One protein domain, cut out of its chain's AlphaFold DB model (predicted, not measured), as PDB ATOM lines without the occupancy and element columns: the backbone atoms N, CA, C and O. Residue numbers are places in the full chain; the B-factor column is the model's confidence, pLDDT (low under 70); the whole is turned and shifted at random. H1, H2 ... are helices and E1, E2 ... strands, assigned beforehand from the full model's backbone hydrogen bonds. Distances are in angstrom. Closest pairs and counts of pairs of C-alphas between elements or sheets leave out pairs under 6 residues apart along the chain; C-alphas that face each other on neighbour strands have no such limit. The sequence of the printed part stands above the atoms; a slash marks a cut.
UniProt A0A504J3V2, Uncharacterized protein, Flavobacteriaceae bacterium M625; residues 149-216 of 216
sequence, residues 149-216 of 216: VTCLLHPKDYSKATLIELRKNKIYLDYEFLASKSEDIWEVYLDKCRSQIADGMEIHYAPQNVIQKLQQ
ATOM      1  N   VAL A 149     -44.003  -0.325 -54.814       85.69
ATOM      2  CA  VAL A 149     -43.024   0.507 -54.110       85.69
ATOM      3  C   VAL A 149     -43.593   1.003 -52.786       85.69
ATOM      4  O   VAL A 149     -44.665   1.594 -52.749       85.69
ATOM      5  N   THR A 150     -42.876   0.762 -51.695       87.44
ATOM      6  CA  THR A 150     -43.219   1.263 -50.363       87.44
ATOM      7  C   THR A 150     -42.140   2.237 -49.921       87.44
ATOM      8  O   THR A 150     -40.967   1.872 -49.839       87.44
ATOM      9  N   CYS A 151     -42.537   3.471 -49.627       89.06
ATOM     10  CA  CYS A 151     -41.683   4.509 -49.066       89.06
ATOM     11  C   CYS A 151     -42.009   4.652 -47.582       89.06
ATOM     12  O   CYS A 151     -43.138   5.003 -47.222       89.06
ATOM     13  N   LEU A 152     -41.017   4.430 -46.726       91.94
ATOM     14  CA  LEU A 152     -41.127   4.626 -45.289       91.94
ATOM     15  C   LEU A 152     -40.228   5.777 -44.839       91.94
ATOM     16  O   LEU A 152     -39.131   5.954 -45.367       91.94
ATOM     17  N   LEU A 153     -40.670   6.547 -43.848       92.75
ATOM     18  CA  LEU A 153     -39.876   7.606 -43.226       92.75
ATOM     19  C   LEU A 153     -39.904   7.476 -41.708       92.75
ATOM     20  O   LEU A 153     -40.919   7.110 -41.117       92.75
ATOM     21  N   HIS A 154     -38.793   7.819 -41.060       91.19
ATOM     22  CA  HIS A 154     -38.763   7.891 -39.608       91.19
ATOM     23  C   HIS A 154     -39.527   9.142 -39.131       91.19
ATOM     24  O   HIS A 154     -39.181  10.261 -39.530       91.19
ATOM     25  N   PRO A 155     -40.499   9.021 -38.208       89.38
ATOM     26  CA  PRO A 155     -41.422  10.112 -37.865       89.38
ATOM     27  C   PRO A 155     -40.766  11.320 -37.186       89.38
ATOM     28  O   PRO A 155     -41.350  12.397 -37.107       89.38
ATOM     29  N   LYS A 156     -39.552  11.146 -36.650       90.12
ATOM     30  CA  LYS A 156     -38.796  12.203 -35.951       90.12
ATOM     31  C   LYS A 156     -37.501  12.601 -36.654       90.12
ATOM     32  O   LYS A 156     -36.801  13.479 -36.165       90.12
ATOM     33  N   ASP A 157     -37.153  11.920 -37.742       87.00
ATOM     34  CA  ASP A 157     -35.886  12.121 -38.445       87.00
ATOM     35  C   ASP A 157     -36.089  11.844 -39.934       87.00
ATOM     36  O   ASP A 157     -35.783  10.766 -40.425       87.00
ATOM     37  N   TYR A 158     -36.620  12.829 -40.657       77.00
ATOM     38  CA  TYR A 158     -36.930  12.703 -42.085       77.00
ATOM     39  C   TYR A 158     -35.697  12.489 -42.977       77.00
ATOM     40  O   TYR A 158     -35.854  12.232 -44.167       77.00
ATOM     41  N   SER A 159     -34.475  12.580 -42.430       79.12
ATOM     42  CA  SER A 159     -33.261  12.161 -43.146       79.12
ATOM     43  C   SER A 159     -33.122  10.637 -43.229       79.12
ATOM     44  O   SER A 159     -32.381  10.132 -44.069       79.12
ATOM     45  N   LYS A 160     -33.860   9.905 -42.384       86.56
ATOM     46  CA  LYS A 160     -33.991   8.451 -42.428       86.56
ATOM     47  C   LYS A 160     -35.256   8.097 -43.191       86.56
ATOM     48  O   LYS A 160     -36.371   8.233 -42.682       86.56
ATOM     49  N   ALA A 161     -35.055   7.630 -44.411       90.00
ATOM     50  CA  ALA A 161     -36.090   7.077 -45.258       90.00
ATOM     51  C   ALA A 161     -35.635   5.713 -45.764       90.00
ATOM     52  O   ALA A 161     -34.436   5.460 -45.868       90.00
ATOM     53  N   THR A 162     -36.605   4.867 -46.076       91.19
ATOM     54  CA  THR A 162     -36.372   3.555 -46.657       91.19
ATOM     55  C   THR A 162     -37.329   3.338 -47.813       91.19
ATOM     56  O   THR A 162     -38.539   3.534 -47.675       91.19
ATOM     57  N   LEU A 163     -36.791   2.920 -48.948       90.56
ATOM     58  CA  LEU A 163     -37.543   2.549 -50.134       90.56
ATOM     59  C   LEU A 163     -37.451   1.040 -50.342       90.56
ATOM     60  O   LEU A 163     -36.355   0.503 -50.479       90.56
ATOM     61  N   ILE A 164     -38.593   0.363 -50.418       90.38
ATOM     62  CA  ILE A 164     -38.663  -1.064 -50.746       90.38
ATOM     63  C   ILE A 164     -39.441  -1.225 -52.043       90.38
ATOM     64  O   ILE A 164     -40.596  -0.815 -52.136       90.38
ATOM     65  N   GLU A 165     -38.831  -1.864 -53.033       87.12
ATOM     66  CA  GLU A 165     -39.420  -2.047 -54.360       87.12
ATOM     67  C   GLU A 165     -39.357  -3.518 -54.781       87.12
ATOM     68  O   GLU A 165     -38.310  -4.163 -54.671       87.12
ATOM     69  N   LEU A 166     -40.470  -4.055 -55.284       82.00
ATOM     70  CA  LEU A 166     -40.512  -5.378 -55.909       82.00
ATOM     71  C   LEU A 166     -40.466  -5.232 -57.432       82.00
ATOM     72  O   LEU A 166     -41.487  -4.988 -58.066       82.00
ATOM     73  N   ARG A 167     -39.292  -5.467 -58.025       78.25
ATOM     74  CA  ARG A 167     -39.091  -5.438 -59.474       78.25
ATOM     75  C   ARG A 167     -39.179  -6.808 -60.115       78.25
ATOM     76  O   ARG A 167     -38.232  -7.597 -60.050       78.25
ATOM     77  N   LYS A 168     -40.298  -7.103 -60.785       73.12
ATOM     78  CA  LYS A 168     -40.622  -8.457 -61.279       73.12
ATOM     79  C   LYS A 168     -40.554  -9.467 -60.122       73.12
ATOM     80  O   LYS A 168     -41.421  -9.481 -59.264       73.12
ATOM     81  N   ASN A 169     -39.478 -10.255 -60.071       75.88
ATOM     82  CA  ASN A 169     -39.203 -11.259 -59.042       75.88
ATOM     83  C   ASN A 169     -37.938 -10.919 -58.242       75.88
ATOM     84  O   ASN A 169     -37.212 -11.829 -57.835       75.88
ATOM     85  N   LYS A 170     -37.610  -9.631 -58.109       84.56
ATOM     86  CA  LYS A 170     -36.437  -9.125 -57.394       84.56
ATOM     87  C   LYS A 170     -36.860  -8.055 -56.395       84.56
ATOM     88  O   LYS A 170     -37.649  -7.195 -56.751       84.56
ATOM     89  N   ILE A 171     -36.312  -8.073 -55.189       87.12
ATOM     90  CA  ILE A 171     -36.578  -7.042 -54.177       87.12
ATOM     91  C   ILE A 171     -35.356  -6.147 -54.045       87.12
ATOM     92  O   ILE A 171     -34.228  -6.643 -53.973       87.12
ATOM     93  N   TYR A 172     -35.614  -4.849 -53.980       86.94
ATOM     94  CA  TYR A 172     -34.628  -3.810 -53.748       86.94
ATOM     95  C   TYR A 172     -34.972  -3.054 -52.464       86.94
ATOM     96  O   TYR A 172     -36.147  -2.801 -52.192       86.94
ATOM     97  N   LEU A 173     -33.946  -2.709 -51.690       87.94
ATOM     98  CA  LEU A 173     -34.018  -1.851 -50.509       87.94
ATOM     99  C   LEU A 173     -33.034  -0.712 -50.709       87.94
ATOM    100  O   LEU A 173     -31.851  -0.980 -50.877       87.94
ATOM    101  N   ASP A 174     -33.512   0.529 -50.726       85.38
ATOM    102  CA  ASP A 174     -32.668   1.713 -50.938       85.38
ATOM    103  C   ASP A 174     -31.725   1.544 -52.141       85.38
ATOM    104  O   ASP A 174     -30.552   1.906 -52.107       85.38
ATOM    105  N   TYR A 175     -32.268   0.959 -53.216       79.75
ATOM    106  CA  TYR A 175     -31.581   0.656 -54.481       79.75
ATOM    107  C   TYR A 175     -30.607  -0.527 -54.441       79.75
ATOM    108  O   TYR A 175     -30.118  -0.955 -55.487       79.75
ATOM    109  N   GLU A 176     -30.389  -1.131 -53.277       82.19
ATOM    110  CA  GLU A 176     -29.585  -2.337 -53.137       82.19
ATOM    111  C   GLU A 176     -30.416  -3.592 -53.404       82.19
ATOM    112  O   GLU A 176     -31.498  -3.798 -52.848       82.19
ATOM    113  N   PHE A 177     -29.895  -4.463 -54.266       83.38
ATOM    114  CA  PHE A 177     -30.502  -5.760 -54.534       83.38
ATOM    115  C   PHE A 177     -30.453  -6.644 -53.282       83.38
ATOM    116  O   PHE A 177     -29.374  -6.953 -52.776       83.38
ATOM    117  N   LEU A 178     -31.617  -7.118 -52.834       83.25
ATOM    118  CA  LEU A 178     -31.723  -7.990 -51.664       83.25
ATOM    119  C   LEU A 178     -31.948  -9.459 -52.017       83.25
ATOM    120  O   LEU A 178     -31.309 -10.341 -51.445       83.25
ATOM    121  N   ALA A 179     -32.904  -9.743 -52.899       79.00
ATOM    122  CA  ALA A 179     -33.359 -11.108 -53.154       79.00
ATOM    123  C   ALA A 179     -33.935 -11.262 -54.562       79.00
ATOM    124  O   ALA A 179     -34.472 -10.310 -55.125       79.00
ATOM    125  N   SER A 180     -33.873 -12.478 -55.118       80.00
ATOM    126  CA  SER A 180     -34.583 -12.836 -56.352       80.00
ATOM    127  C   SER A 180     -35.085 -14.275 -56.349       80.00
ATOM    128  O   SER A 180     -34.442 -15.127 -55.738       80.00
ATOM    129  N   LYS A 181     -36.140 -14.553 -57.130       63.34
ATOM    130  CA  LYS A 181     -36.594 -15.912 -57.495       63.34
ATOM    131  C   LYS A 181     -36.898 -16.843 -56.299       63.34
ATOM    132  O   LYS A 181     -36.438 -17.982 -56.288       63.34
ATOM    133  N   SER A 182     -37.688 -16.393 -55.320       66.62
ATOM    134  CA  SER A 182     -38.391 -17.307 -54.401       66.62
ATOM    135  C   SER A 182     -39.775 -17.664 -54.958       66.62
ATOM    136  O   SER A 182     -40.336 -16.898 -55.741       66.62
ATOM    137  N   GLU A 183     -40.329 -18.817 -54.558       66.06
ATOM    138  CA  GLU A 183     -41.731 -19.174 -54.857       66.06
ATOM    139  C   GLU A 183     -42.720 -18.170 -54.240       66.06
ATOM    140  O   GLU A 183     -43.835 -18.034 -54.732       66.06
ATOM    141  N   ASP A 184     -42.279 -17.412 -53.230       81.62
ATOM    142  CA  ASP A 184     -43.085 -16.420 -52.525       81.62
ATOM    143  C   ASP A 184     -42.352 -15.078 -52.365       81.62
ATOM    144  O   ASP A 184     -41.966 -14.651 -51.277       81.62
ATOM    145  N   ILE A 185     -42.039 -14.425 -53.486       82.69
ATOM    146  CA  ILE A 185     -41.343 -13.127 -53.471       82.69
ATOM    147  C   ILE A 185     -42.205 -12.023 -52.836       82.69
ATOM    148  O   ILE A 185     -41.678 -11.041 -52.319       82.69
ATOM    149  N   TRP A 186     -43.527 -12.200 -52.841       84.25
ATOM    150  CA  TRP A 186     -44.472 -11.268 -52.242       84.25
ATOM    151  C   TRP A 186     -44.423 -11.292 -50.718       84.25
ATOM    152  O   TRP A 186     -44.334 -10.217 -50.125       84.25
ATOM    153  N   GLU A 187     -44.407 -12.463 -50.079       87.56
ATOM    154  CA  GLU A 187     -44.231 -12.512 -48.621       87.56
ATOM    155  C   GLU A 187     -42.863 -11.972 -48.206       87.56
ATOM    156  O   GLU A 187     -42.778 -11.190 -47.264       87.56
ATOM    157  N   VAL A 188     -41.797 -12.251 -48.971       89.50
ATOM    158  CA  VAL A 188     -40.479 -11.654 -48.687       89.50
ATOM    159  C   VAL A 188     -40.535 -10.122 -48.758       89.50
ATOM    160  O   VAL A 188     -39.943  -9.448 -47.917       89.50
ATOM    161  N   TYR A 189     -41.245  -9.552 -49.736       90.44
ATOM    162  CA  TYR A 189     -41.437  -8.103 -49.848       90.44
ATOM    163  C   TYR A 189     -42.213  -7.533 -48.650       90.44
ATOM    164  O   TYR A 189     -41.784  -6.543 -48.045       90.44
ATOM    165  N   LEU A 190     -43.325  -8.171 -48.276       91.19
ATOM    166  CA  LEU A 190     -44.161  -7.743 -47.151       91.19
ATOM    167  C   LEU A 190     -43.412  -7.846 -45.824       91.19
ATOM    168  O   LEU A 190     -43.464  -6.912 -45.029       91.19
ATOM    169  N   ASP A 191     -42.643  -8.910 -45.608       92.31
ATOM    170  CA  ASP A 191     -41.827  -9.089 -44.406       92.31
ATOM    171  C   ASP A 191     -40.751  -8.011 -44.270       92.31
ATOM    172  O   ASP A 191     -40.483  -7.533 -43.165       92.31
ATOM    173  N   LYS A 192     -40.164  -7.559 -45.386       92.12
ATOM    174  CA  LYS A 192     -39.246  -6.412 -45.361       92.12
ATOM    175  C   LYS A 192     -39.961  -5.130 -44.959       92.12
ATOM    176  O   LYS A 192     -39.435  -4.404 -44.118       92.12
ATOM    177  N   CYS A 193     -41.159  -4.885 -45.484       93.25
ATOM    178  CA  CYS A 193     -41.967  -3.736 -45.079       93.25
ATOM    179  C   CYS A 193     -42.332  -3.809 -43.585       93.25
ATOM    180  O   CYS A 193     -42.102  -2.847 -42.853       93.25
ATOM    181  N   ARG A 194     -42.810  -4.968 -43.105       95.19
ATOM    182  CA  ARG A 194     -43.133  -5.217 -41.686       95.19
ATOM    183  C   ARG A 194     -41.924  -4.992 -40.779       95.19
ATOM    184  O   ARG A 194     -42.073  -4.380 -39.727       95.19
ATOM    185  N   SER A 195     -40.732  -5.433 -41.191       94.50
ATOM    186  CA  SER A 195     -39.491  -5.215 -40.435       94.50
ATOM    187  C   SER A 195     -39.178  -3.729 -40.263       94.50
ATOM    188  O   SER A 195     -38.909  -3.304 -39.148       94.50
ATOM    189  N   GLN A 196     -39.262  -2.927 -41.332       94.31
ATOM    190  CA  GLN A 196     -39.006  -1.482 -41.240       94.31
ATOM    191  C   GLN A 196     -40.022  -0.778 -40.328       94.31
ATOM    192  O   GLN A 196     -39.665   0.105 -39.552       94.31
ATOM    193  N   ILE A 197     -41.289  -1.197 -40.383       94.56
ATOM    194  CA  ILE A 197     -42.344  -0.673 -39.504       94.56
ATOM    195  C   ILE A 197     -42.071  -1.046 -38.042       94.56
ATOM    196  O   ILE A 197     -42.193  -0.201 -37.156       94.56
ATOM    197  N   ALA A 198     -41.654  -2.290 -37.780       93.88
ATOM    198  CA  ALA A 198     -41.272  -2.742 -36.442       93.88
ATOM    199  C   ALA A 198     -40.071  -1.960 -35.877       93.88
ATOM    200  O   ALA A 198     -40.015  -1.719 -34.670       93.88
ATOM    201  N   ASP A 199     -39.171  -1.495 -36.749       93.31
ATOM    202  CA  ASP A 199     -38.031  -0.635 -36.407       93.31
ATOM    203  C   ASP A 199     -38.420   0.848 -36.198       93.31
ATOM    204  O   ASP A 199     -37.569   1.692 -35.906       93.31
ATOM    205  N   GLY A 200     -39.715   1.176 -36.279       93.25
ATOM    206  CA  GLY A 200     -40.265   2.496 -35.965       93.25
ATOM    207  C   GLY A 200     -40.416   3.438 -37.160       93.25
ATOM    208  O   GLY A 200     -40.601   4.639 -36.957       93.25
ATOM    209  N   MET A 201     -40.331   2.923 -38.391       93.94
ATOM    210  CA  MET A 201     -40.613   3.690 -39.607       93.94
ATOM    211  C   MET A 201     -42.124   3.769 -39.874       93.94
ATOM    212  O   MET A 201     -42.865   2.820 -39.615       93.94
ATOM    213  N   GLU A 202     -42.587   4.878 -40.445       92.38
ATOM    214  CA  GLU A 202     -43.981   5.066 -40.861       92.38
ATOM    215  C   GLU A 202     -44.105   4.989 -42.385       92.38
ATOM    216  O   GLU A 202     -43.276   5.537 -43.112       92.38
ATOM    217  N   ILE A 203     -45.156   4.327 -42.879       89.19
ATOM    218  CA  ILE A 203     -45.462   4.284 -44.313       89.19
ATOM    219  C   ILE A 203     -45.908   5.680 -44.755       89.19
ATOM    220  O   ILE A 203     -46.937   6.181 -44.304       89.19
ATOM    221  N   HIS A 204     -45.157   6.287 -45.667       84.38
ATOM    222  CA  HIS A 204     -45.513   7.564 -46.283       84.38
ATOM    223  C   HIS A 204     -46.165   7.381 -47.654       84.38
ATOM    224  O   HIS A 204     -47.037   8.153 -48.044       84.38
ATOM    225  N   TYR A 205     -45.760   6.332 -48.369       82.81
ATOM    226  CA  TYR A 205     -46.400   5.890 -49.599       82.81
ATOM    227  C   TYR A 205     -46.352   4.369 -49.675       82.81
ATOM    228  O   TYR A 205     -45.306   3.770 -49.438       82.81
ATOM    229  N   ALA A 206     -47.469   3.755 -50.034       78.62
ATOM    230  CA  ALA A 206     -47.522   2.379 -50.493       78.62
ATOM    231  C   ALA A 206     -48.787   2.194 -51.344       78.62
ATOM    232  O   ALA A 206     -49.802   2.842 -51.073       78.62
ATOM    233  N   PRO A 207     -48.760   1.292 -52.334       75.25
ATOM    234  CA  PRO A 207     -49.953   0.802 -53.001       75.25
ATOM    235  C   PRO A 207     -50.984   0.305 -51.984       75.25
ATOM    236  O   PRO A 207     -50.638  -0.336 -50.988       75.25
ATOM    237  N   GLN A 208     -52.265   0.563 -52.236       71.25
ATOM    238  CA  GLN A 208     -53.323   0.259 -51.271       71.25
ATOM    239  C   GLN A 208     -53.408  -1.242 -50.927       71.25
ATOM    240  O   GLN A 208     -53.649  -1.594 -49.771       71.25
ATOM    241  N   ASN A 209     -53.136  -2.134 -51.883       72.56
ATOM    242  CA  ASN A 209     -53.071  -3.577 -51.634       72.56
ATOM    243  C   ASN A 209     -51.952  -3.947 -50.642       72.56
ATOM    244  O   ASN A 209     -52.133  -4.822 -49.797       72.56
ATOM    245  N   VAL A 210     -50.801  -3.273 -50.722       80.62
ATOM    246  CA  VAL A 210     -49.692  -3.445 -49.782       80.62
ATOM    247  C   VAL A 210     -50.127  -2.955 -48.405       80.62
ATOM    248  O   VAL A 210     -49.958  -3.685 -47.434       80.62
ATOM    249  N   ILE A 211     -50.769  -1.783 -48.317       81.25
ATOM    250  CA  ILE A 211     -51.288  -1.245 -47.047       81.25
ATOM    251  C   ILE A 211     -52.222  -2.249 -46.365       81.25
ATOM    252  O   ILE A 211     -52.017  -2.570 -45.196       81.25
ATOM    253  N   GLN A 212     -53.212  -2.782 -47.084       80.81
ATOM    254  CA  GLN A 212     -54.147  -3.758 -46.522       80.81
ATOM    255  C   GLN A 212     -53.440  -5.021 -46.010       80.81
ATOM    256  O   GLN A 212     -53.738  -5.484 -44.912       80.81
ATOM    257  N   LYS A 213     -52.483  -5.566 -46.772       83.56
ATOM    258  CA  LYS A 213     -51.724  -6.767 -46.375       83.56
ATOM    259  C   LYS A 213     -50.783  -6.539 -45.190       83.56
ATOM    260  O   LYS A 213     -50.444  -7.491 -44.490       83.56
ATOM    261  N   LEU A 214     -50.340  -5.302 -44.972       85.38
ATOM    262  CA  LEU A 214     -49.531  -4.923 -43.810       85.38
ATOM    263  C   LEU A 214     -50.375  -4.677 -42.549       85.38
ATOM    264  O   LEU A 214     -49.816  -4.628 -41.457       85.38
ATOM    265  N   GLN A 215     -51.694  -4.518 -42.691       78.00
ATOM    266  CA  GLN A 215     -52.644  -4.317 -41.587       78.00
ATOM    267  C   GLN A 215     -53.302  -5.617 -41.087       78.00
ATOM    268  O   GLN A 215     -53.973  -5.585 -40.054       78.00
ATOM    269  N   GLN A 216     -53.136  -6.723 -41.818       68.25
ATOM    270  CA  GLN A 216     -53.576  -8.074 -41.445       68.25
ATOM    271  C   GLN A 216     -52.515  -8.778 -40.596       68.25
ATOM    272  O   GLN A 216     -52.923  -9.461 -39.628       68.25
TER     273      GLN A 216
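This is residues 149 to 216 of the 216 residues of an uncharacterized protein of Flavobacteriaceae bacterium M625 (UniProt A0A504J3V2). A strongly twisted wall of five antiparallel strands has the long helix H1 lying along one face, and the short last helix H2 packs on H1 and only grazes the sheet. The 68 printed residues hold two named helices and five named strands, in the order E1 E2 E3 E4 H1 E5 H2, and the class is mixed. The sheet's order is E4 E3 E2 E1 E5, and E1 to E4 form a meander, each strand the antiparallel neighbour of the one before. The whole is compact, with a radius of gyration of the C-alphas of 11.5 A and spans of 36 by 27 by 18 A.

E1, residues 149 to 154, begins at C-alpha 149 (-43.024, 0.507, -54.110) and is 16.8 A long. E2, residues 157 to 167, measures 27.6 A; E3 is residues 170 to 173 and E4 residues 176 to 180. H1, residues 185 to 198, measures 19.9 A. E5 is residues 202 to 205, and H2, residues 208 to 215, ends at C-alpha 215 (-52.644, -4.317, -41.587).

Edge strand E5 and E1 are antiparallel neighbours, with N 151 and O 205 within hydrogen-bond range at 2.8 A. Hairpin E1 and E2 has N 152 and O 162 at 2.8 A, hairpin E2 and E3 has N 167 and O 170 at 2.7 A, and hairpin E3 and E4 has N 178 and O 171 at 2.9 A, within hydrogen-bond range. H1 is on the sheet at a height of 8.4 A, over E2 and only just over E3, with 3 C-alphas on E3; on the local plane it runs along E2 at 2 degrees. The closest C-alphas of H1 and E2 are those of Tyr 189 and Leu 166, 6.7 A apart. H1, with residues 190 to 194 alone, touches H2 at a steep tilt of 61 degrees, the same way; the closest C-alphas, of Arg 194 and Leu 214, are 6.7 A apart. In H1 and H2 every O i to N i+4 pair is within hydrogen-bond range.

The C-alphas farthest apart, of Lys 156 and Glu 183, stand 36.8 A apart. The printed part has no cut, and its six links are tight. Mean pLDDT of the printed part is 84.8; residues 181 to 183 and residue 216 are under 70.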